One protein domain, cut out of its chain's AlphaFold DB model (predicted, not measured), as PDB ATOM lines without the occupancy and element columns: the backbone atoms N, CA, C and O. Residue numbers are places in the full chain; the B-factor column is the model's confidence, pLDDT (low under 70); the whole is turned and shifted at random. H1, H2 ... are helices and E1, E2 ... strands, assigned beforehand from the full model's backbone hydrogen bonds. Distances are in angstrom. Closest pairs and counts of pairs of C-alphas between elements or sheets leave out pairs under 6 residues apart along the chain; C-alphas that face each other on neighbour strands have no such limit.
ATOM      1  N   ASN A   3     -48.515  44.668  26.325       83.31
ATOM      2  CA  ASN A   3     -49.225  45.232  27.483       83.31
ATOM      3  C   ASN A   3     -49.794  44.163  28.436       83.31
ATOM      4  O   ASN A   3     -49.950  44.424  29.622       83.31
ATOM      5  N   GLU A   4     -50.112  42.974  27.922       86.56
ATOM      6  CA  GLU A   4     -50.658  41.856  28.709       86.56
ATOM      7  C   GLU A   4     -49.549  40.973  29.296       86.56
ATOM      8  O   GLU A   4     -49.763  40.305  30.300       86.56
ATOM      9  N   ASN A   5     -48.370  40.968  28.666       86.44
ATOM     10  CA  ASN A   5     -47.204  40.186  29.067       86.44
ATOM     11  C   ASN A   5     -45.950  41.079  29.114       86.44
ATOM     12  O   ASN A   5     -45.000  40.859  28.351       86.44
ATOM     13  N   PRO A   6     -45.933  42.117  29.970       91.19
ATOM     14  CA  PRO A   6     -44.842  43.088  30.004       91.19
ATOM     15  C   PRO A   6     -43.498  42.458  30.381       91.19
ATOM     16  O   PRO A   6     -42.459  42.960  29.950       91.19
ATOM     17  N   GLN A   7     -43.521  41.340  31.113       94.00
ATOM     18  CA  GLN A   7     -42.352  40.581  31.557       94.00
ATOM     19  C   GLN A   7     -41.574  39.897  30.427       94.00
ATOM     20  O   GLN A   7     -40.451  39.469  30.654       94.00
ATOM     21  N   ILE A   8     -42.160  39.741  29.236       93.00
ATOM     22  CA  ILE A   8     -41.469  39.112  28.105       93.00
ATOM     23  C   ILE A   8     -40.543  40.146  27.468       93.00
ATOM     24  O   ILE A   8     -41.010  41.068  26.796       93.00
ATOM     25  N   ASP A   9     -39.241  39.994  27.679       95.38
ATOM     26  CA  ASP A   9     -38.186  40.830  27.092       95.38
ATOM     27  C   ASP A   9     -37.382  40.114  25.997       95.38
ATOM     28  O   ASP A   9     -36.667  40.761  25.243       95.38
ATOM     29  N   THR A  10     -37.519  38.792  25.884       95.12
ATOM     30  CA  THR A  10     -36.732  37.956  24.978       95.12
ATOM     31  C   THR A  10     -37.627  36.904  24.331       95.12
ATOM     32  O   THR A  10     -38.431  36.256  25.004       95.12
ATOM     33  N   LEU A  11     -37.465  36.702  23.023       95.50
ATOM     34  CA  LEU A  11     -38.132  35.665  22.244       95.50
ATOM     35  C   LEU A  11     -37.092  34.749  21.594       95.50
ATOM     36  O   LEU A  11     -36.260  35.202  20.810       95.50
ATOM     37  N   LEU A  12     -37.182  33.448  21.882       96.19
ATOM     38  CA  LEU A  12     -36.487  32.406  21.129       96.19
ATOM     39  C   LEU A  12     -37.457  31.846  20.089       96.19
ATOM     40  O   LEU A  12     -38.418  31.158  20.437       96.19
ATOM     41  N   LEU A  13     -37.217  32.155  18.818       96.75
ATOM     42  CA  LEU A  13     -38.076  31.747  17.713       96.75
ATOM     43  C   LEU A  13     -37.410  30.630  16.911       96.75
ATOM     44  O   LEU A  13     -36.355  30.831  16.308       96.75
ATOM     45  N   SER A  14     -38.034  29.449  16.898       95.19
ATOM     46  CA  SER A  14     -37.555  28.344  16.065       95.19
ATOM     47  C   SER A  14     -37.648  28.718  14.589       95.19
ATOM     48  O   SER A  14     -38.703  29.168  14.134       95.19
ATOM     49  N   LEU A  15     -36.549  28.549  13.856       95.81
ATOM     50  CA  LEU A  15     -36.484  28.839  12.429       95.81
ATOM     51  C   LEU A  15     -35.559  27.846  11.714       95.81
ATOM     52  O   LEU A  15     -34.406  27.646  12.105       95.81
ATOM     53  N   SER A  16     -36.080  27.240  10.648       93.81
ATOM     54  CA  SER A  16     -35.400  26.230   9.835       93.81
ATOM     55  C   SER A  16     -35.904  26.230   8.382       93.81
ATOM     56  O   SER A  16     -36.803  26.987   8.007       93.81
ATOM     57  N   ASN A  17     -35.340  25.343   7.561       92.62
ATOM     58  CA  ASN A  17     -35.592  25.230   6.124       92.62
ATOM     59  C   ASN A  17     -37.072  25.118   5.733       92.62
ATOM     60  O   ASN A  17     -37.505  25.721   4.753       92.62
ATOM     61  N   HIS A  18     -37.868  24.373   6.497       90.12
ATOM     62  CA  HIS A  18     -39.255  24.105   6.132       90.12
ATOM     63  C   HIS A  18     -40.212  25.264   6.449       90.12
ATOM     64  O   HIS A  18     -41.343  25.255   5.972       90.12
ATOM     65  N   ASN A  19     -39.783  26.263   7.231       92.56
ATOM     66  CA  ASN A  19     -40.644  27.375   7.649       92.56
ATOM     67  C   ASN A  19     -40.811  28.463   6.583       92.56
ATOM     68  O   ASN A  19     -41.594  29.379   6.786       92.56
ATOM     69  N   LEU A  20     -40.050  28.404   5.488       93.25
ATOM     70  CA  LEU A  20     -40.043  29.443   4.455       93.25
ATOM     71  C   LEU A  20     -40.515  28.936   3.096       93.25
ATOM     72  O   LEU A  20     -40.459  29.687   2.129       93.25
ATOM     73  N   LEU A  21     -40.930  27.677   2.986       94.75
ATOM     74  CA  LEU A  21     -41.171  27.011   1.710       94.75
ATOM     75  C   LEU A  21     -42.670  26.836   1.446       94.75
ATOM     76  O   LEU A  21     -43.384  26.268   2.271       94.75
ATOM     77  N   ILE A  22     -43.123  27.227   0.249       93.88
ATOM     78  CA  ILE A  22     -44.548  27.211  -0.135       93.88
ATOM     79  C   ILE A  22     -45.202  25.833  -0.002       93.88
ATOM     80  O   ILE A  22     -46.376  25.729   0.326       93.88
ATOM     81  N   LEU A  91     -46.905  19.410  25.133       85.50
ATOM     82  CA  LEU A  91     -47.325  18.014  25.203       85.50
ATOM     83  C   LEU A  91     -46.087  17.131  25.055       85.50
ATOM     84  O   LEU A  91     -45.447  17.187  24.002       85.50
ATOM     85  N   PRO A  92     -45.740  16.314  26.065       88.88
ATOM     86  CA  PRO A  92     -44.641  15.373  25.924       88.88
ATOM     87  C   PRO A  92     -44.971  14.374  24.814       88.88
ATOM     88  O   PRO A  92     -46.080  13.838  24.747       88.88
ATOM     89  N   SER A  93     -44.000  14.120  23.939       90.00
ATOM     90  CA  SER A  93     -44.118  13.097  22.904       90.00
ATOM     91  C   SER A  93     -43.327  11.864  23.317       90.00
ATOM     92  O   SER A  93     -42.129  11.949  23.590       90.00
ATOM     93  N   ASN A  94     -44.005  10.720  23.352       91.44
ATOM     94  CA  ASN A  94     -43.392   9.392  23.470       91.44
ATOM     95  C   ASN A  94     -43.450   8.642  22.131       91.44
ATOM     96  O   ASN A  94     -43.383   7.417  22.096       91.44
ATOM     97  N   ARG A  95     -43.675   9.370  21.031       91.62
ATOM     98  CA  ARG A  95     -43.676   8.800  19.688       91.62
ATOM     99  C   ARG A  95     -42.256   8.351  19.340       91.62
ATOM    100  O   ARG A  95     -41.295   9.030  19.683       91.62
ATOM    101  N   ASP A  96     -42.169   7.231  18.634       92.25
ATOM    102  CA  ASP A  96     -40.925   6.639  18.149       92.25
ATOM    103  C   ASP A  96     -41.156   6.114  16.724       92.25
ATOM    104  O   ASP A  96     -41.538   4.967  16.509       92.25
ATOM    105  N   LYS A  97     -41.054   7.016  15.743       95.38
ATOM    106  CA  LYS A  97     -41.210   6.730  14.307       95.38
ATOM    107  C   LYS A  97     -39.939   7.025  13.516       95.38
ATOM    108  O   LYS A  97     -39.981   7.104  12.290       95.38
ATOM    109  N   LEU A  98     -38.796   7.170  14.188       95.88
ATOM    110  CA  LEU A  98     -37.542   7.534  13.530       95.88
ATOM    111  C   LEU A  98     -37.183   6.542  12.412       95.88
ATOM    112  O   LEU A  98     -36.887   6.950  11.290       95.88
ATOM    113  N   SER A  99     -37.260   5.239  12.690       95.00
ATOM    114  CA  SER A  99     -36.927   4.196  11.708       95.00
ATOM    115  C   SER A  99     -37.829   4.240  10.468       95.00
ATOM    116  O   SER A  99     -37.357   4.066   9.342       95.00
ATOM    117  N   GLU A 100     -39.121   4.499  10.670       94.56
ATOM    118  CA  GLU A 100     -40.131   4.581   9.611       94.56
ATOM    119  C   GLU A 100     -39.889   5.801   8.720       94.56
ATOM    120  O   GLU A 100     -39.908   5.689   7.492       94.56
ATOM    121  N   ASP A 101     -39.592   6.949   9.325       93.25
ATOM    122  CA  ASP A 101     -39.318   8.187   8.598       93.25
ATOM    123  C   ASP A 101     -37.975   8.123   7.859       93.25
ATOM    124  O   ASP A 101     -37.891   8.533   6.700       93.25
ATOM    125  N   ILE A 102     -36.941   7.502   8.441       94.00
ATOM    126  CA  ILE A 102     -35.681   7.225   7.731       94.00
ATOM    127  C   ILE A 102     -35.935   6.342   6.503       94.00
ATOM    128  O   ILE A 102     -35.371   6.596   5.433       94.00
ATOM    129  N   ALA A 103     -36.764   5.302   6.628       92.81
ATOM    130  CA  ALA A 103     -37.108   4.438   5.501       92.81
ATOM    131  C   ALA A 103     -37.853   5.219   4.404       92.81
ATOM    132  O   ALA A 103     -37.498   5.111   3.227       92.81
ATOM    133  N   GLN A 104     -38.812   6.070   4.780       89.25
ATOM    134  CA  GLN A 104     -39.540   6.934   3.846       89.25
ATOM    135  C   GLN A 104     -38.605   7.914   3.126       89.25
ATOM    136  O   GLN A 104     -38.615   7.970   1.895       89.25
ATOM    137  N   LEU A 105     -37.718   8.599   3.854       87.00
ATOM    138  CA  LEU A 105     -36.705   9.492   3.279       87.00
ATOM    139  C   LEU A 105     -35.756   8.770   2.311       87.00
ATOM    140  O   LEU A 105     -35.251   9.367   1.357       87.00
ATOM    141  N   LYS A 106     -35.486   7.480   2.545       85.44
ATOM    142  CA  LYS A 106     -34.669   6.652   1.649       85.44
ATOM    143  C   LYS A 106     -35.429   6.181   0.409       85.44
ATOM    144  O   LYS A 106     -34.788   6.006  -0.623       85.44
ATOM    145  N   SER A 107     -36.749   6.018   0.495       80.44
ATOM    146  CA  SER A 107     -37.588   5.464  -0.579       80.44
ATOM    147  C   SER A 107     -37.809   6.392  -1.785       80.44
ATOM    148  O   SER A 107     -38.236   5.922  -2.836       80.44
ATOM    149  N   GLY A 108     -37.444   7.676  -1.690       66.81
ATOM    150  CA  GLY A 108     -37.277   8.540  -2.860       66.81
ATOM    151  C   GLY A 108     -37.480  10.025  -2.570       66.81
ATOM    152  O   GLY A 108     -38.469  10.421  -1.961       66.81
ATOM    153  N   ILE A 109     -36.560  10.857  -3.066       63.44
ATOM    154  CA  ILE A 109     -36.760  12.306  -3.173       63.44
ATOM    155  C   ILE A 109     -37.428  12.541  -4.527       63.44
ATOM    156  O   ILE A 109     -36.821  12.294  -5.568       63.44
ATOM    157  N   LYS A 110     -38.682  12.996  -4.535       66.00
ATOM    158  CA  LYS A 110     -39.243  13.589  -5.750       66.00
ATOM    159  C   LYS A 110     -38.589  14.955  -5.913       66.00
ATOM    160  O   LYS A 110     -38.737  15.791  -5.026       66.00
ATOM    161  N   TYR A 111     -37.860  15.151  -7.011       68.19
ATOM    162  CA  TYR A 111     -37.366  16.475  -7.379       68.19
ATOM    163  C   TYR A 111     -38.544  17.449  -7.391       68.19
ATOM    164  O   TYR A 111     -39.587  17.161  -7.987       68.19
ATOM    165  N   ARG A 112     -38.378  18.573  -6.701       78.75
ATOM    166  CA  ARG A 112     -39.374  19.635  -6.621       78.75
ATOM    167  C   ARG A 112     -38.677  20.977  -6.719       78.75
ATOM    168  O   ARG A 112     -37.583  21.151  -6.197       78.75
ATOM    169  N   GLU A 113     -39.332  21.919  -7.376       85.94
ATOM    170  CA  GLU A 113     -38.865  23.297  -7.416       85.94
ATOM    171  C   GLU A 113     -39.073  23.934  -6.036       85.94
ATOM    172  O   GLU A 113     -40.189  23.939  -5.511       85.94
ATOM    173  N   LEU A 114     -38.001  24.452  -5.434       92.50
ATOM    174  CA  LEU A 114     -38.071  25.139  -4.150       92.50
ATOM    175  C   LEU A 114     -38.480  26.598  -4.367       92.50
ATOM    176  O   LEU A 114     -37.840  27.330  -5.119       92.50
ATOM    177  N   LYS A 115     -39.558  27.018  -3.702       94.19
ATOM    178  CA  LYS A 115     -40.063  28.396  -3.739       94.19
ATOM    179  C   LYS A 115     -40.373  28.876  -2.340       94.19
ATOM    180  O   LYS A 115     -40.913  28.118  -1.529       94.19
ATOM    181  N   TYR A 116     -40.078  30.145  -2.093       95.25
ATOM    182  CA  TYR A 116     -40.450  30.771  -0.838       95.25
ATOM    183  C   TYR A 116     -41.972  30.898  -0.710       95.25
ATOM    184  O   TYR A 116     -42.655  31.225  -1.681       95.25
ATOM    185  N   SER A 117     -42.493  30.686   0.496       95.00
ATOM    186  CA  SER A 117     -43.826  31.150   0.872       95.00
ATOM    187  C   SER A 117     -43.769  32.655   1.132       95.00
ATOM    188  O   SER A 117     -43.037  33.131   2.003       95.00
ATOM    189  N   GLU A 118     -44.548  33.431   0.380       94.25
ATOM    190  CA  GLU A 118     -44.668  34.872   0.624       94.25
ATOM    191  C   GLU A 118     -45.412  35.173   1.929       94.25
ATOM    192  O   GLU A 118     -45.105  36.165   2.592       94.25
ATOM    193  N   ASN A 119     -46.357  34.320   2.338       93.69
ATOM    194  CA  ASN A 119     -47.092  34.535   3.580       93.69
ATOM    195  C   ASN A 119     -46.239  34.191   4.800       93.69
ATOM    196  O   ASN A 119     -46.206  35.000   5.726       93.69
ATOM    197  N   ASP A 120     -45.503  33.075   4.793       94.62
ATOM    198  CA  ASP A 120     -44.624  32.739   5.919       94.62
ATOM    199  C   ASP A 120     -43.539  33.808   6.097       94.62
ATOM    200  O   ASP A 120     -43.325  34.288   7.210       94.62
ATOM    201  N   LYS A 121     -42.940  34.294   4.997       96.12
ATOM    202  CA  LYS A 121     -42.024  35.448   5.040       96.12
ATOM    203  C   LYS A 121     -42.694  36.686   5.629       96.12
ATOM    204  O   LYS A 121     -42.139  37.324   6.520       96.12
ATOM    205  N   LYS A 122     -43.891  37.036   5.152       95.56
ATOM    206  CA  LYS A 122     -44.645  38.196   5.648       95.56
ATOM    207  C   LYS A 122     -44.910  38.096   7.150       95.56
ATOM    208  O   LYS A 122     -44.750  39.090   7.853       95.56
ATOM    209  N   TYR A 123     -45.327  36.936   7.653       95.06
ATOM    210  CA  TYR A 123     -45.596  36.754   9.080       95.06
ATOM    211  C   TYR A 123     -44.319  36.700   9.918       95.06
ATOM    212  O   TYR A 123     -44.308  37.265  11.009       95.06
ATOM    213  N   LEU A 124     -43.230  36.134   9.393       97.62
ATOM    214  CA  LEU A 124     -41.913  36.216  10.018       97.62
ATOM    215  C   LEU A 124     -41.483  37.675  10.214       97.62
ATOM    216  O   LEU A 124     -41.130  38.061  11.326       97.62
ATOM    217  N   PHE A 125     -41.584  38.509   9.174       98.12
ATOM    218  CA  PHE A 125     -41.256  39.932   9.293       98.12
ATOM    219  C   PHE A 125     -42.205  40.683  10.229       98.12
ATOM    220  O   PHE A 125     -41.738  41.494  11.013       98.12
ATOM    221  N   LYS A 126     -43.502  40.351  10.266       97.44
ATOM    222  CA  LYS A 126     -44.412  40.911  11.283       97.44
ATOM    223  C   LYS A 126     -43.980  40.576  12.715       97.44
ATOM    224  O   LYS A 126     -44.122  41.421  13.594       97.44
ATOM    225  N   ILE A 127     -43.490  39.358  12.966       97.31
ATOM    226  CA  ILE A 127     -42.975  38.964  14.288       97.31
ATOM    227  C   ILE A 127     -41.708  39.758  14.618       97.31
ATOM    228  O   ILE A 127     -41.581  40.254  15.736       97.31
ATOM    229  N   ILE A 128     -40.804  39.907  13.648       98.06
ATOM    230  CA  ILE A 128     -39.588  40.717  13.781       98.06
ATOM    231  C   ILE A 128     -39.942  42.169  14.115       98.06
ATOM    232  O   ILE A 128     -39.500  42.672  15.145       98.06
ATOM    233  N   ASP A 129     -40.788  42.806  13.302       98.12
ATOM    234  CA  ASP A 129     -41.216  44.195  13.482       98.12
ATOM    235  C   ASP A 129     -41.859  44.392  14.857       98.12
ATOM    236  O   ASP A 129     -41.582  45.369  15.551       98.12
ATOM    237  N   PHE A 130     -42.695  43.440  15.283       96.94
ATOM    238  CA  PHE A 130     -43.303  43.470  16.608       96.94
ATOM    239  C   PHE A 130     -42.249  43.417  17.720       96.94
ATOM    240  O   PHE A 130     -42.364  44.163  18.691       96.94
ATOM    241  N   CYS A 131     -41.232  42.560  17.595       96.94
ATOM    242  CA  CYS A 131     -40.165  42.468  18.588       96.94
ATOM    243  C   CYS A 131     -39.347  43.764  18.651       96.94
ATOM    244  O   CYS A 131     -39.152  44.298  19.739       96.94
ATOM    245  N   GLU A 132     -38.947  44.310  17.500       96.19
ATOM    246  CA  GLU A 132     -38.169  45.554  17.419       96.19
ATOM    247  C   GLU A 132     -38.941  46.756  17.981       96.19
ATOM    248  O   GLU A 132     -38.389  47.537  18.749       96.19
ATOM    249  N   GLN A 133     -40.235  46.885  17.675       97.06
ATOM    250  CA  GLN A 133     -41.078  47.985  18.171       97.06
ATOM    251  C   GLN A 133     -41.350  47.935  19.680       97.06
ATOM    252  O   GLN A 133     -41.815  48.923  20.246       97.06
ATOM    253  N   ASN A 134     -41.133  46.784  20.319       95.94
ATOM    254  CA  ASN A 134     -41.445  46.557  21.731       95.94
ATOM    255  C   ASN A 134     -40.199  46.230  22.568       95.94
ATOM    256  O   ASN A 134     -40.348  45.719  23.683       95.94
ATOM    257  N   ASP A 135     -39.003  46.490  22.027       94.81
ATOM    258  CA  ASP A 135     -37.710  46.204  22.655       94.81
ATOM    259  C   ASP A 135     -37.595  44.751  23.162       94.81
ATOM    260  O   ASP A 135     -37.051  44.479  24.232       94.81
ATOM    261  N   ILE A 136     -38.143  43.797  22.399       96.69
ATOM    262  CA  ILE A 136     -38.027  42.363  22.677       96.69
ATOM    263  C   ILE A 136     -36.805  41.834  21.930       96.69
ATOM    264  O   ILE A 136     -36.751  41.859  20.698       96.69
ATOM    265  N   LYS A 137     -35.828  41.302  22.664       96.44
ATOM    266  CA  LYS A 137     -34.642  40.676  22.084       96.44
ATOM    267  C   LYS A 137     -35.035  39.397  21.347       96.44
ATOM    268  O   LYS A 137     -35.533  38.452  21.954       96.44
ATOM    269  N   LEU A 138     -34.793  39.354  20.041       97.19
ATOM    270  CA  LEU A 138     -35.097  38.197  19.206       97.19
ATOM    271  C   LEU A 138     -33.843  37.355  18.963       97.19
ATOM    272  O   LEU A 138     -32.860  37.846  18.411       97.19
ATOM    273  N   PHE A 139     -33.925  36.073  19.312       97.19
ATOM    274  CA  PHE A 139     -32.987  35.041  18.886       97.19
ATOM    275  C   PHE A 139     -33.702  34.060  17.972       97.19
ATOM    276  O   PHE A 139     -34.759  33.530  18.324       97.19
ATOM    277  N   PHE A 140     -33.092  33.747  16.836       97.94
ATOM    278  CA  PHE A 140     -33.478  32.556  16.098       97.94
ATOM    279  C   PHE A 140     -32.827  31.331  16.735       97.94
ATOM    280  O   PHE A 140     -31.701  31.401  17.233       97.94
ATOM    281  N   ILE A 141     -33.508  30.189  16.692       97.25
ATOM    282  CA  ILE A 141     -32.962  28.919  17.173       97.25
ATOM    283  C   ILE A 141     -33.223  27.803  16.164       97.25
ATOM    284  O   ILE A 141     -34.340  27.627  15.685       97.25
ATOM    285  N   GLY A 142     -32.174  27.066  15.809       96.56
ATOM    286  CA  GLY A 142     -32.276  25.838  15.028       96.56
ATOM    287  C   GLY A 142     -32.227  24.670  15.996       96.56
ATOM    288  O   GLY A 142     -31.211  24.490  16.660       96.56
ATOM    289  N   THR A 143     -33.313  23.915  16.138       95.94
ATOM    290  CA  THR A 143     -33.356  22.767  17.058       95.94
ATOM    291  C   THR A 143     -32.591  21.569  16.490       95.94
ATOM    292  O   THR A 143     -32.457  21.488  15.271       95.94
ATOM    293  N   PRO A 144     -32.125  20.622  17.328       97.69
ATOM    294  CA  PRO A 144     -31.434  19.427  16.850       97.69
ATOM    295  C   PRO A 144     -32.262  18.640  15.838       97.69
ATOM    296  O   PRO A 144     -33.455  18.411  16.048       97.69
ATOM    297  N   LEU A 145     -31.609  18.216  14.759       97.06
ATOM    298  CA  LEU A 145     -32.206  17.439  13.680       97.06
ATOM    299  C   LEU A 145     -31.467  16.116  13.541       97.06
ATOM    300  O   LEU A 145     -30.259  16.026  13.759       97.06
ATOM    301  N   HIS A 146     -32.176  15.071  13.128       97.06
ATOM    302  CA  HIS A 146     -31.499  13.822  12.826       97.06
ATOM    303  C   HIS A 146     -30.693  13.982  11.527       97.06
ATOM    304  O   HIS A 146     -31.200  14.483  10.523       97.06
ATOM    305  N   ARG A 147     -29.455  13.476  11.496       94.94
ATOM    306  CA  ARG A 147     -28.527  13.592  10.348       94.94
ATOM    307  C   ARG A 147     -29.126  13.211   8.989       94.94
ATOM    308  O   ARG A 147     -28.783  13.798   7.966       94.94
ATOM    309  N   GLU A 148     -30.024  12.221   8.958       94.38
ATOM    310  CA  GLU A 148     -30.684  11.807   7.712       94.38
ATOM    311  C   GLU A 148     -31.651  12.869   7.185       94.38
ATOM    312  O   GLU A 148     -31.801  12.969   5.969       94.38
ATOM    313  N   TYR A 149     -32.263  13.678   8.055       94.12
ATOM    314  CA  TYR A 149     -33.076  14.815   7.636       94.12
ATOM    315  C   TYR A 149     -32.204  15.856   6.941       94.12
ATOM    316  O   TYR A 149     -32.421  16.136   5.763       94.12
ATOM    317  N   SER A 150     -31.160  16.343   7.622       92.56
ATOM    318  CA  SER A 150     -30.246  17.363   7.093       92.56
ATOM    319  C   SER A 150     -29.638  16.935   5.759       92.56
ATOM    320  O   SER A 150     -29.688  17.674   4.777       92.56
ATOM    321  N   ARG A 151     -29.178  15.681   5.667       91.94
ATOM    322  CA  ARG A 151     -28.619  15.113   4.432       91.94
ATOM    323  C   ARG A 151     -29.622  15.080   3.278       91.94
ATOM    324  O   ARG A 151     -29.244  15.264   2.125       91.94
ATOM    325  N   ARG A 152     -30.893  14.789   3.558       91.44
ATOM    326  CA  ARG A 152     -31.950  14.671   2.536       91.44
ATOM    327  C   ARG A 152     -32.572  16.010   2.160       91.44
ATOM    328  O   ARG A 152     -33.242  16.083   1.135       91.44
ATOM    329  N   LYS A 153     -32.355  17.034   2.979       91.81
ATOM    330  CA  LYS A 153     -32.908  18.382   2.845       91.81
ATOM    331  C   LYS A 153     -31.842  19.436   2.551       91.81
ATOM    332  O   LYS A 153     -32.106  20.618   2.723       91.81
ATOM    333  N   ALA A 154     -30.668  19.016   2.075       92.31
ATOM    334  CA  ALA A 154     -29.520  19.888   1.827       92.31
ATOM    335  C   ALA A 154     -29.870  21.120   0.971       92.31
ATOM    336  O   ALA A 154     -29.591  22.234   1.392       92.31
ATOM    337  N   GLU A 155     -30.577  20.940  -0.149       92.88
ATOM    338  CA  GLU A 155     -30.998  22.052  -1.023       92.88
ATOM    339  C   GLU A 155     -31.936  23.046  -0.307       92.88
ATOM    340  O   GLU A 155     -31.863  24.255  -0.513       92.88
ATOM    341  N   GLU A 156     -32.807  22.559   0.582       94.44
ATOM    342  CA  GLU A 156     -33.678  23.435   1.375       94.44
ATOM    343  C   GLU A 156     -32.882  24.214   2.427       94.44
ATOM    344  O   GLU A 156     -33.188  25.374   2.698       94.44
ATOM    345  N   PHE A 157     -31.847  23.595   3.004       94.88
ATOM    346  CA  PHE A 157     -30.921  24.270   3.911       94.88
ATOM    347  C   PHE A 157     -30.050  25.301   3.200       94.88
ATOM    348  O   PHE A 157     -29.792  26.358   3.769       94.88
ATOM    349  N   GLU A 158     -29.615  25.036   1.970       94.75
ATOM    350  CA  GLU A 158     -28.901  26.013   1.145       94.75
ATOM    351  C   GLU A 158     -29.761  27.261   0.929       94.75
ATOM    352  O   GLU A 158     -29.339  28.361   1.289       94.75
ATOM    353  N   LEU A 159     -31.007  27.079   0.482       95.25
ATOM    354  CA  LEU A 159     -31.953  28.179   0.294       95.25
ATOM    355  C   LEU A 159     -32.228  28.939   1.605       95.25
ATOM    356  O   LEU A 159     -32.235  30.168   1.640       95.25
ATOM    357  N   PHE A 160     -32.420  28.217   2.709       95.75
ATOM    358  CA  PHE A 160     -32.597  28.820   4.028       95.75
ATOM    359  C   PHE A 160     -31.393  29.666   4.454       95.75
ATOM    360  O   PHE A 160     -31.561  30.793   4.921       95.75
ATOM    361  N   ASN A 161     -30.179  29.153   4.263       95.38
ATOM    362  CA  ASN A 161     -28.953  29.860   4.609       95.38
ATOM    363  C   ASN A 161     -28.778  31.130   3.765       95.38
ATOM    364  O   ASN A 161     -28.331  32.152   4.288       95.38
ATOM    365  N   GLU A 162     -29.140  31.097   2.480       96.06
ATOM    366  CA  GLU A 162     -29.162  32.281   1.615       96.06
ATOM    367  C   GLU A 162     -30.175  33.324   2.095       96.06
ATOM    368  O   GLU A 162     -29.840  34.511   2.203       96.06
ATOM    369  N   PHE A 163     -31.391  32.888   2.443       96.75
ATOM    370  CA  PHE A 163     -32.415  33.763   3.007       96.75
ATOM    371  C   PHE A 163     -31.941  34.413   4.306       96.75
ATOM    372  O   PHE A 163     -32.038  35.633   4.456       96.75
ATOM    373  N   TYR A 164     -31.403  33.614   5.228       96.81
ATOM    374  CA  TYR A 164     -30.934  34.085   6.524       96.81
ATOM    375  C   TYR A 164     -29.792  35.097   6.365       96.81
ATOM    376  O   TYR A 164     -29.871  36.193   6.918       96.81
ATOM    377  N   LYS A 165     -28.779  34.799   5.540       96.75
ATOM    378  CA  LYS A 165     -27.674  35.735   5.258       96.75
ATOM    379  C   LYS A 165     -28.171  37.059   4.680       96.75
ATOM    380  O   LYS A 165     -27.703  38.118   5.079       96.75
ATOM    381  N   SER A 166     -29.132  37.004   3.762       97.12
ATOM    382  CA  SER A 166     -29.597  38.200   3.052       97.12
ATOM    383  C   SER A 166     -30.545  39.070   3.879       97.12
ATOM    384  O   SER A 166     -30.596  40.277   3.667       97.12
ATOM    385  N   ASN A 167     -31.309  38.476   4.802       97.38
ATOM    386  CA  ASN A 167     -32.425  39.166   5.461       97.38
ATOM    387  C   ASN A 167     -32.315  39.226   6.987       97.38
ATOM    388  O   ASN A 167     -32.874  40.130   7.606       97.38
ATOM    389  N   LEU A 168     -31.636  38.260   7.608       97.50
ATOM    390  CA  LEU A 168     -31.708  38.009   9.049       97.50
ATOM    391  C   LEU A 168     -30.342  38.014   9.745       97.50
ATOM    392  O   LEU A 168     -30.297  37.846  10.958       97.50
ATOM    393  N   GLN A 169     -29.242  38.256   9.025       95.94
ATOM    394  CA  GLN A 169     -27.879  38.216   9.576       95.94
ATOM    395  C   GLN A 169     -27.651  39.196  10.745       95.94
ATOM    396  O   GLN A 169     -26.722  39.008  11.525       95.94
ATOM    397  N   LYS A 170     -28.491  40.232  10.887       96.00
ATOM    398  CA  LYS A 170     -28.447  41.158  12.033       96.00
ATOM    399  C   LYS A 170     -28.942  40.545  13.354       96.00
ATOM    400  O   LYS A 170     -28.722  41.148  14.397       96.00
ATOM    401  N   PHE A 171     -29.626  39.402  13.310       96.69
ATOM    402  CA  PHE A 171     -30.158  38.709  14.483       96.69
ATOM    403  C   PHE A 171     -29.277  37.525  14.854       96.69
ATOM    404  O   PHE A 171     -28.808  36.808  13.975       96.69
ATOM    405  N   ASP A 172     -29.130  37.255  16.145       94.75
ATOM    406  CA  ASP A 172     -28.420  36.070  16.617       94.75
ATOM    407  C   ASP A 172     -29.158  34.781  16.209       94.75
ATOM    408  O   ASP A 172     -30.384  34.678  16.340       94.75
ATOM    409  N   TYR A 173     -28.408  33.776  15.742       96.00
ATOM    410  CA  TYR A 173     -28.932  32.442  15.437       96.00
ATOM    411  C   TYR A 173     -28.212  31.364  16.236       96.00
ATOM    412  O   TYR A 173     -27.059  31.016  15.978       96.00
ATOM    413  N   LEU A 174     -28.930  30.813  17.209       96.19
ATOM    414  CA  LEU A 174     -28.483  29.704  18.033       96.19
ATOM    415  C   LEU A 174     -28.704  28.398  17.261       96.19
ATOM    416  O   LEU A 174     -29.764  27.774  17.336       96.19
ATOM    417  N   ASN A 175     -27.722  28.016  16.450       95.38
ATOM    418  CA  ASN A 175     -27.820  26.834  15.603       95.38
ATOM    419  C   ASN A 175     -27.383  25.564  16.355       95.38
ATOM    420  O   ASN A 175     -26.193  25.341  16.572       95.38
ATOM    421  N   TYR A 176     -28.353  24.716  16.697       97.12
ATOM    422  CA  TYR A 176     -28.145  23.401  17.306       97.12
ATOM    423  C   TYR A 176     -28.541  22.246  16.389       97.12
ATOM    424  O   TYR A 176     -28.685  21.126  16.870       97.12
ATOM    425  N   MET A 177     -28.718  22.481  15.088       95.56
ATOM    426  CA  MET A 177     -29.195  21.447  14.164       95.56
ATOM    427  C   MET A 177     -28.276  20.219  14.116       95.56
ATOM    428  O   MET A 177     -28.776  19.108  13.967       95.56
ATOM    429  N   ASP A 178     -26.972  20.416  14.332       94.75
ATOM    430  CA  ASP A 178     -25.957  19.354  14.385       94.75
ATOM    431  C   ASP A 178     -25.633  18.884  15.819       94.75
ATOM    432  O   ASP A 178     -24.651  18.171  16.038       94.75
ATOM    433  N   PHE A 179     -26.413  19.298  16.826       96.56
ATOM    434  CA  PHE A 179     -26.226  18.818  18.193       96.56
ATOM    435  C   PHE A 179     -26.569  17.329  18.281       96.56
ATOM    436  O   PHE A 179     -27.675  16.912  17.936       96.56
ATOM    437  N   ASP A 180     -25.610  16.539  18.764       95.56
ATOM    438  CA  ASP A 180     -25.727  15.087  18.808       95.56
ATOM    439  C   ASP A 180     -26.773  14.648  19.842       95.56
ATOM    440  O   ASP A 180     -26.608  14.816  21.055       95.56
ATOM    441  N   ILE A 181     -27.866  14.088  19.336       97.69
ATOM    442  CA  ILE A 181     -28.928  13.460  20.113       97.69
ATOM    443  C   ILE A 181     -28.940  11.979  19.717       97.69
ATOM    444  O   ILE A 181     -28.934  11.674  18.524       97.69
ATOM    445  N   PRO A 182     -28.979  11.038  20.677       96.81
ATOM    446  CA  PRO A 182     -29.091   9.622  20.344       96.81
ATOM    447  C   PRO A 182     -30.401   9.337  19.597       96.81
ATOM    448  O   PRO A 182     -31.412   9.980  19.860       96.81
ATOM    449  N   ASP A 183     -30.421   8.327  18.722       97.12
ATOM    450  CA  ASP A 183     -31.598   7.963  17.911       97.12
ATOM    451  C   ASP A 183     -32.889   7.813  18.745       97.12
ATOM    452  O   ASP A 183     -33.956   8.266  18.340       97.12
ATOM    453  N   ASN A 184     -32.797   7.266  19.965       96.50
ATOM    454  CA  ASN A 184     -33.939   7.126  20.879       96.50
ATOM    455  C   ASN A 184     -34.433   8.451  21.499       96.50
ATOM    456  O   ASN A 184     -35.389   8.442  22.274       96.50
ATOM    457  N   GLY A 185     -33.783   9.575  21.201       97.06
ATOM    458  CA  GLY A 185     -34.187  10.934  21.556       97.06
ATOM    459  C   GLY A 185     -35.049  11.618  20.490       97.06
ATOM    460  O   GLY A 185     -35.564  12.710  20.731       97.06
ATOM    461  N   PHE A 186     -35.249  10.988  19.333       97.44
ATOM    462  CA  PHE A 186     -36.078  11.504  18.248       97.44
ATOM    463  C   PHE A 186     -37.442  10.811  18.210       97.44
ATOM    464  O   PHE A 186     -37.551   9.612  18.460       97.44
ATOM    465  N   GLN A 187     -38.500  11.559  17.889       96.69
ATOM    466  CA  GLN A 187     -39.794  10.951  17.547       96.69
ATOM    467  C   GLN A 187     -39.927  10.679  16.049       96.69
ATOM    468  O   GLN A 187     -40.657   9.776  15.646       96.69
ATOM    469  N   ASP A 188     -39.244  11.478  15.241       95.69
ATOM    470  CA  ASP A 188     -39.104  11.386  13.797       95.69
ATOM    471  C   ASP A 188     -37.826  12.136  13.389       95.69
ATOM    472  O   ASP A 188     -37.028  12.538  14.233       95.69
ATOM    473  N   THR A 189     -37.562  12.264  12.092       95.31
ATOM    474  CA  THR A 189     -36.266  12.772  11.624       95.31
ATOM    475  C   THR A 189     -36.047  14.273  11.870       95.31
ATOM    476  O   THR A 189     -34.903  14.719  11.841       95.31
ATOM    477  N   ASP A 190     -37.107  15.044  12.116       94.38
ATOM    478  CA  ASP A 190     -37.070  16.494  12.339       94.38
ATOM    479  C   ASP A 190     -37.532  16.944  13.729       94.38
ATOM    480  O   ASP A 190     -37.339  18.110  14.073       94.38
ATOM    481  N   HIS A 191     -38.077  16.051  14.560       95.44
ATOM    482  CA  HIS A 191     -38.516  16.407  15.904       95.44
ATOM    483  C   HIS A 191     -37.967  15.479  16.990       95.44
ATOM    484  O   HIS A 191     -37.938  14.248  16.888       95.44
ATOM    485  N   LEU A 192     -37.632  16.099  18.119       96.56
ATOM    486  CA  LEU A 192     -37.265  15.413  19.351       96.56
ATOM    487  C   LEU A 192     -38.495  14.812  20.039       96.56
ATOM    488  O   LEU A 192     -39.595  15.369  19.996       96.56
ATOM    489  N   ASN A 193     -38.290  13.685  20.714       96.62
ATOM    490  CA  ASN A 193     -39.233  13.171  21.702       96.62
ATOM    491  C   ASN A 193     -38.906  13.747  23.094       96.62
ATOM    492  O   ASN A 193     -38.022  14.591  23.248       96.62
ATOM    493  N   THR A 194     -39.609  13.295  24.133       96.25
ATOM    494  CA  THR A 194     -39.412  13.786  25.509       96.25
ATOM    495  C   THR A 194     -37.969  13.622  26.011       96.25
ATOM    496  O   THR A 194     -37.459  14.512  26.690       96.25
ATOM    497  N   LEU A 195     -37.292  12.520  25.664       96.50
ATOM    498  CA  LEU A 195     -35.899  12.280  26.053       96.50
ATOM    499  C   LEU A 195     -34.960  13.272  25.360       96.50
ATOM    500  O   LEU A 195     -34.185  13.949  26.036       96.50
ATOM    501  N   GLY A 196     -35.052  13.393  24.033       97.25
ATOM    502  CA  GLY A 196     -34.212  14.320  23.274       97.25
ATOM    503  C   GLY A 196     -34.449  15.776  23.668       97.25
ATOM    504  O   GLY A 196     -33.496  16.527  23.858       97.25
ATOM    505  N   ALA A 197     -35.709  16.169  23.880       96.38
ATOM    506  CA  ALA A 197     -36.071  17.520  24.305       96.38
ATOM    507  C   ALA A 197     -35.464  17.879  25.669       96.38
ATOM    508  O   ALA A 197     -35.007  19.008  25.860       96.38
ATOM    509  N   LYS A 198     -35.410  16.921  26.606       96.69
ATOM    510  CA  LYS A 198     -34.742  17.100  27.900       96.69
ATOM    511  C   LYS A 198     -33.237  17.327  27.725       96.69
ATOM    512  O   LYS A 198     -32.725  18.320  28.235       96.69
ATOM    513  N   LEU A 199     -32.556  16.459  26.971       97.50
ATOM    514  CA  LEU A 199     -31.116  16.581  26.701       97.50
ATOM    515  C   LEU A 199     -30.777  17.921  26.037       97.50
ATOM    516  O   LEU A 199     -29.839  18.611  26.440       97.50
ATOM    517  N   PHE A 200     -31.572  18.316  25.044       97.38
ATOM    518  CA  PHE A 200     -31.385  19.583  24.352       97.38
ATOM    519  C   PHE A 200     -31.630  20.784  25.270       97.38
ATOM    520  O   PHE A 200     -30.856  21.736  25.255       97.38
ATOM    521  N   THR A 201     -32.662  20.734  26.113       95.88
ATOM    522  CA  THR A 201     -32.966  21.817  27.057       95.88
ATOM    523  C   THR A 201     -31.838  22.002  28.072       95.88
ATOM    524  O   THR A 201     -31.437  23.131  28.335       95.88
ATOM    525  N   GLU A 202     -31.273  20.914  28.606       96.38
ATOM    526  CA  GLU A 202     -30.108  20.973  29.503       96.38
ATOM    527  C   GLU A 202     -28.905  21.648  28.822       96.38
ATOM    528  O   GLU A 202     -28.251  22.510  29.418       96.38
ATOM    529  N   LYS A 203     -28.649  21.320  27.548       95.94
ATOM    530  CA  LYS A 203     -27.608  21.965  26.738       95.94
ATOM    531  C   LYS A 203     -27.891  23.452  26.507       95.94
ATOM    532  O   LYS A 203     -27.014  24.276  26.764       95.94
ATOM    533  N   LEU A 204     -29.099  23.796  26.067       95.56
ATOM    534  CA  LEU A 204     -29.510  25.173  25.797       95.56
ATOM    535  C   LEU A 204     -29.371  26.050  27.048       95.56
ATOM    536  O   LEU A 204     -28.777  27.122  26.991       95.56
ATOM    537  N   MET A 205     -29.848  25.570  28.199       94.81
ATOM    538  CA  MET A 205     -29.747  26.297  29.467       94.81
ATOM    539  C   MET A 205     -28.295  26.550  29.876       94.81
ATOM    540  O   MET A 205     -27.968  27.636  30.356       94.81
ATOM    541  N   LYS A 206     -27.402  25.578  29.668       94.56
ATOM    542  CA  LYS A 206     -25.971  25.751  29.944       94.56
ATOM    543  C   LYS A 206     -25.352  26.842  29.068       94.56
ATOM    544  O   LYS A 206     -24.587  27.664  29.566       94.56
ATOM    545  N   ASP A 207     -25.691  26.869  27.786       92.25
ATOM    546  CA  ASP A 207     -25.127  27.848  26.854       92.25
ATOM    547  C   ASP A 207     -25.654  29.262  27.132       92.25
ATOM    548  O   ASP A 207     -24.874  30.211  27.159       92.25
ATOM    549  N   LEU A 208     -26.948  29.397  27.444       88.75
ATOM    550  CA  LEU A 208     -27.555  30.683  27.805       88.75
ATOM    551  C   LEU A 208     -27.042  31.237  29.144       88.75
ATOM    552  O   LEU A 208     -26.993  32.449  29.325       88.75
ATOM    553  N   THR A 209     -26.652  30.371  30.084       84.19
ATOM    554  CA  THR A 209     -26.104  30.796  31.386       84.19
ATOM    555  C   THR A 209     -24.609  31.100  31.348       84.19
ATOM    556  O   THR A 209     -24.151  31.902  32.150       84.19
ATOM    557  N   THR A 210     -23.856  30.503  30.420       68.69
ATOM    558  CA  THR A 210     -22.407  30.743  30.257       68.69
ATOM    559  C   THR A 210     -22.109  31.982  29.394       68.69
ATOM    560  O   THR A 210     -20.973  32.443  29.347       68.69
ATOM    561  N   ALA A 211     -23.113  32.518  28.692       56.47
ATOM    562  CA  ALA A 211     -22.993  33.708  27.848       56.47
ATOM    563  C   ALA A 211     -23.195  35.048  28.596       56.47
ATOM    564  O   ALA A 211     -23.079  36.101  27.969       56.47
ATOM    565  N   ASN A 212     -23.488  35.002  29.904       42.97
ATOM    566  CA  ASN A 212     -23.575  36.154  30.815       42.97
ATOM    567  C   ASN A 212     -22.372  36.192  31.763       42.97
ATOM    568  O   ASN A 212     -22.008  37.308  32.189       42.97
TER     569      ASN A 212
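AT A GLANCE: This is residues 3 to 22 and 91 to 212 of the 212 residues of an uncharacterized protein of Hyunsoonleella pacifica (UniProt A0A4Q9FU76). A small parallel sheet of three strands has helices set round it: H3 and H5 lie to one side with the short H1 between them, H6 lies to the other side, and H2 and H4 stand side by side beyond the ends of the strands. The 142 printed residues include six named helices and three named strands, in the order E1 H1 H2 H3 E2 H4 H5 E3 H6. The sheet runs E1 E2 E3, and the class is mostly helix. The whole is compact, with a radius of gyration of the C-alphas of 16.6 A and spans of 48 by 36 by 27 A.

HOW THE PARTS SIT: E1, residues 10 to 14, is an edge strand and the parallel neighbour of E2, residues 137 to 142, at 24 degrees; N 11 and O 137 are 2.8 A apart, within hydrogen-bond range. E2 is also parallel to E3, residues 172 to 175, at 22 degrees, with N 174 and O 140 at 2.8 A. H1, residues 17 to 20, touches H5, residues 154 to 167, and H5 touches it with residues 156 to 160 alone; the closest C-alphas, of Asn 17 and Phe 160, are 5.1 A apart. H1 only just touches H3, residues 118 to 133, with 3 pairs of C-alphas within 8 A, made by residues 120 to 121 of H3 alone; the closest are Leu 20 and Asp 120, 5.8 A. H3 only grazes the sheet, with residues 124 to 132. H2, residues 98 to 107, touches H4, residues 147 to 152, at a shallow tilt of 24 degrees, the same way; the closest C-alphas, of Ile 102 and Glu 148, are 6.8 A apart. E2, H4, H5 and E3 form a strand-helix-strand unit, two parallel neighbour strands with helices between them, and its crossover is right-handed. H6, residues 194 to 210, touches no helix and is not on the sheet. In H2 to H6 every O i to N i+4 pair is within hydrogen-bond range; H1 is too short for one, and its one O i to N i+3 pair is not within range.

IN THESE COORDINATES: E1 begins at C-alpha 10, (-36.732, 37.956, 24.978). E2 is 16.6 A long, H3 22.2 A, H5 19.8 A and H2 14.3 A. H6, 24.5 A, ends at C-alpha 210, (-22.407, 30.743, 30.257).

THE WHOLE: The C-alphas farthest apart, of Asn 3 and Ser 107, are 50.0 A apart. Residues 23 to 90 are not printed, and C-alphas 22 and 91 are 27.1 A apart across the cut. The link from E3 to H6, residues 176 to 193, is long. Residues 108 to 111 and 210 to 212 have pLDDT under 70.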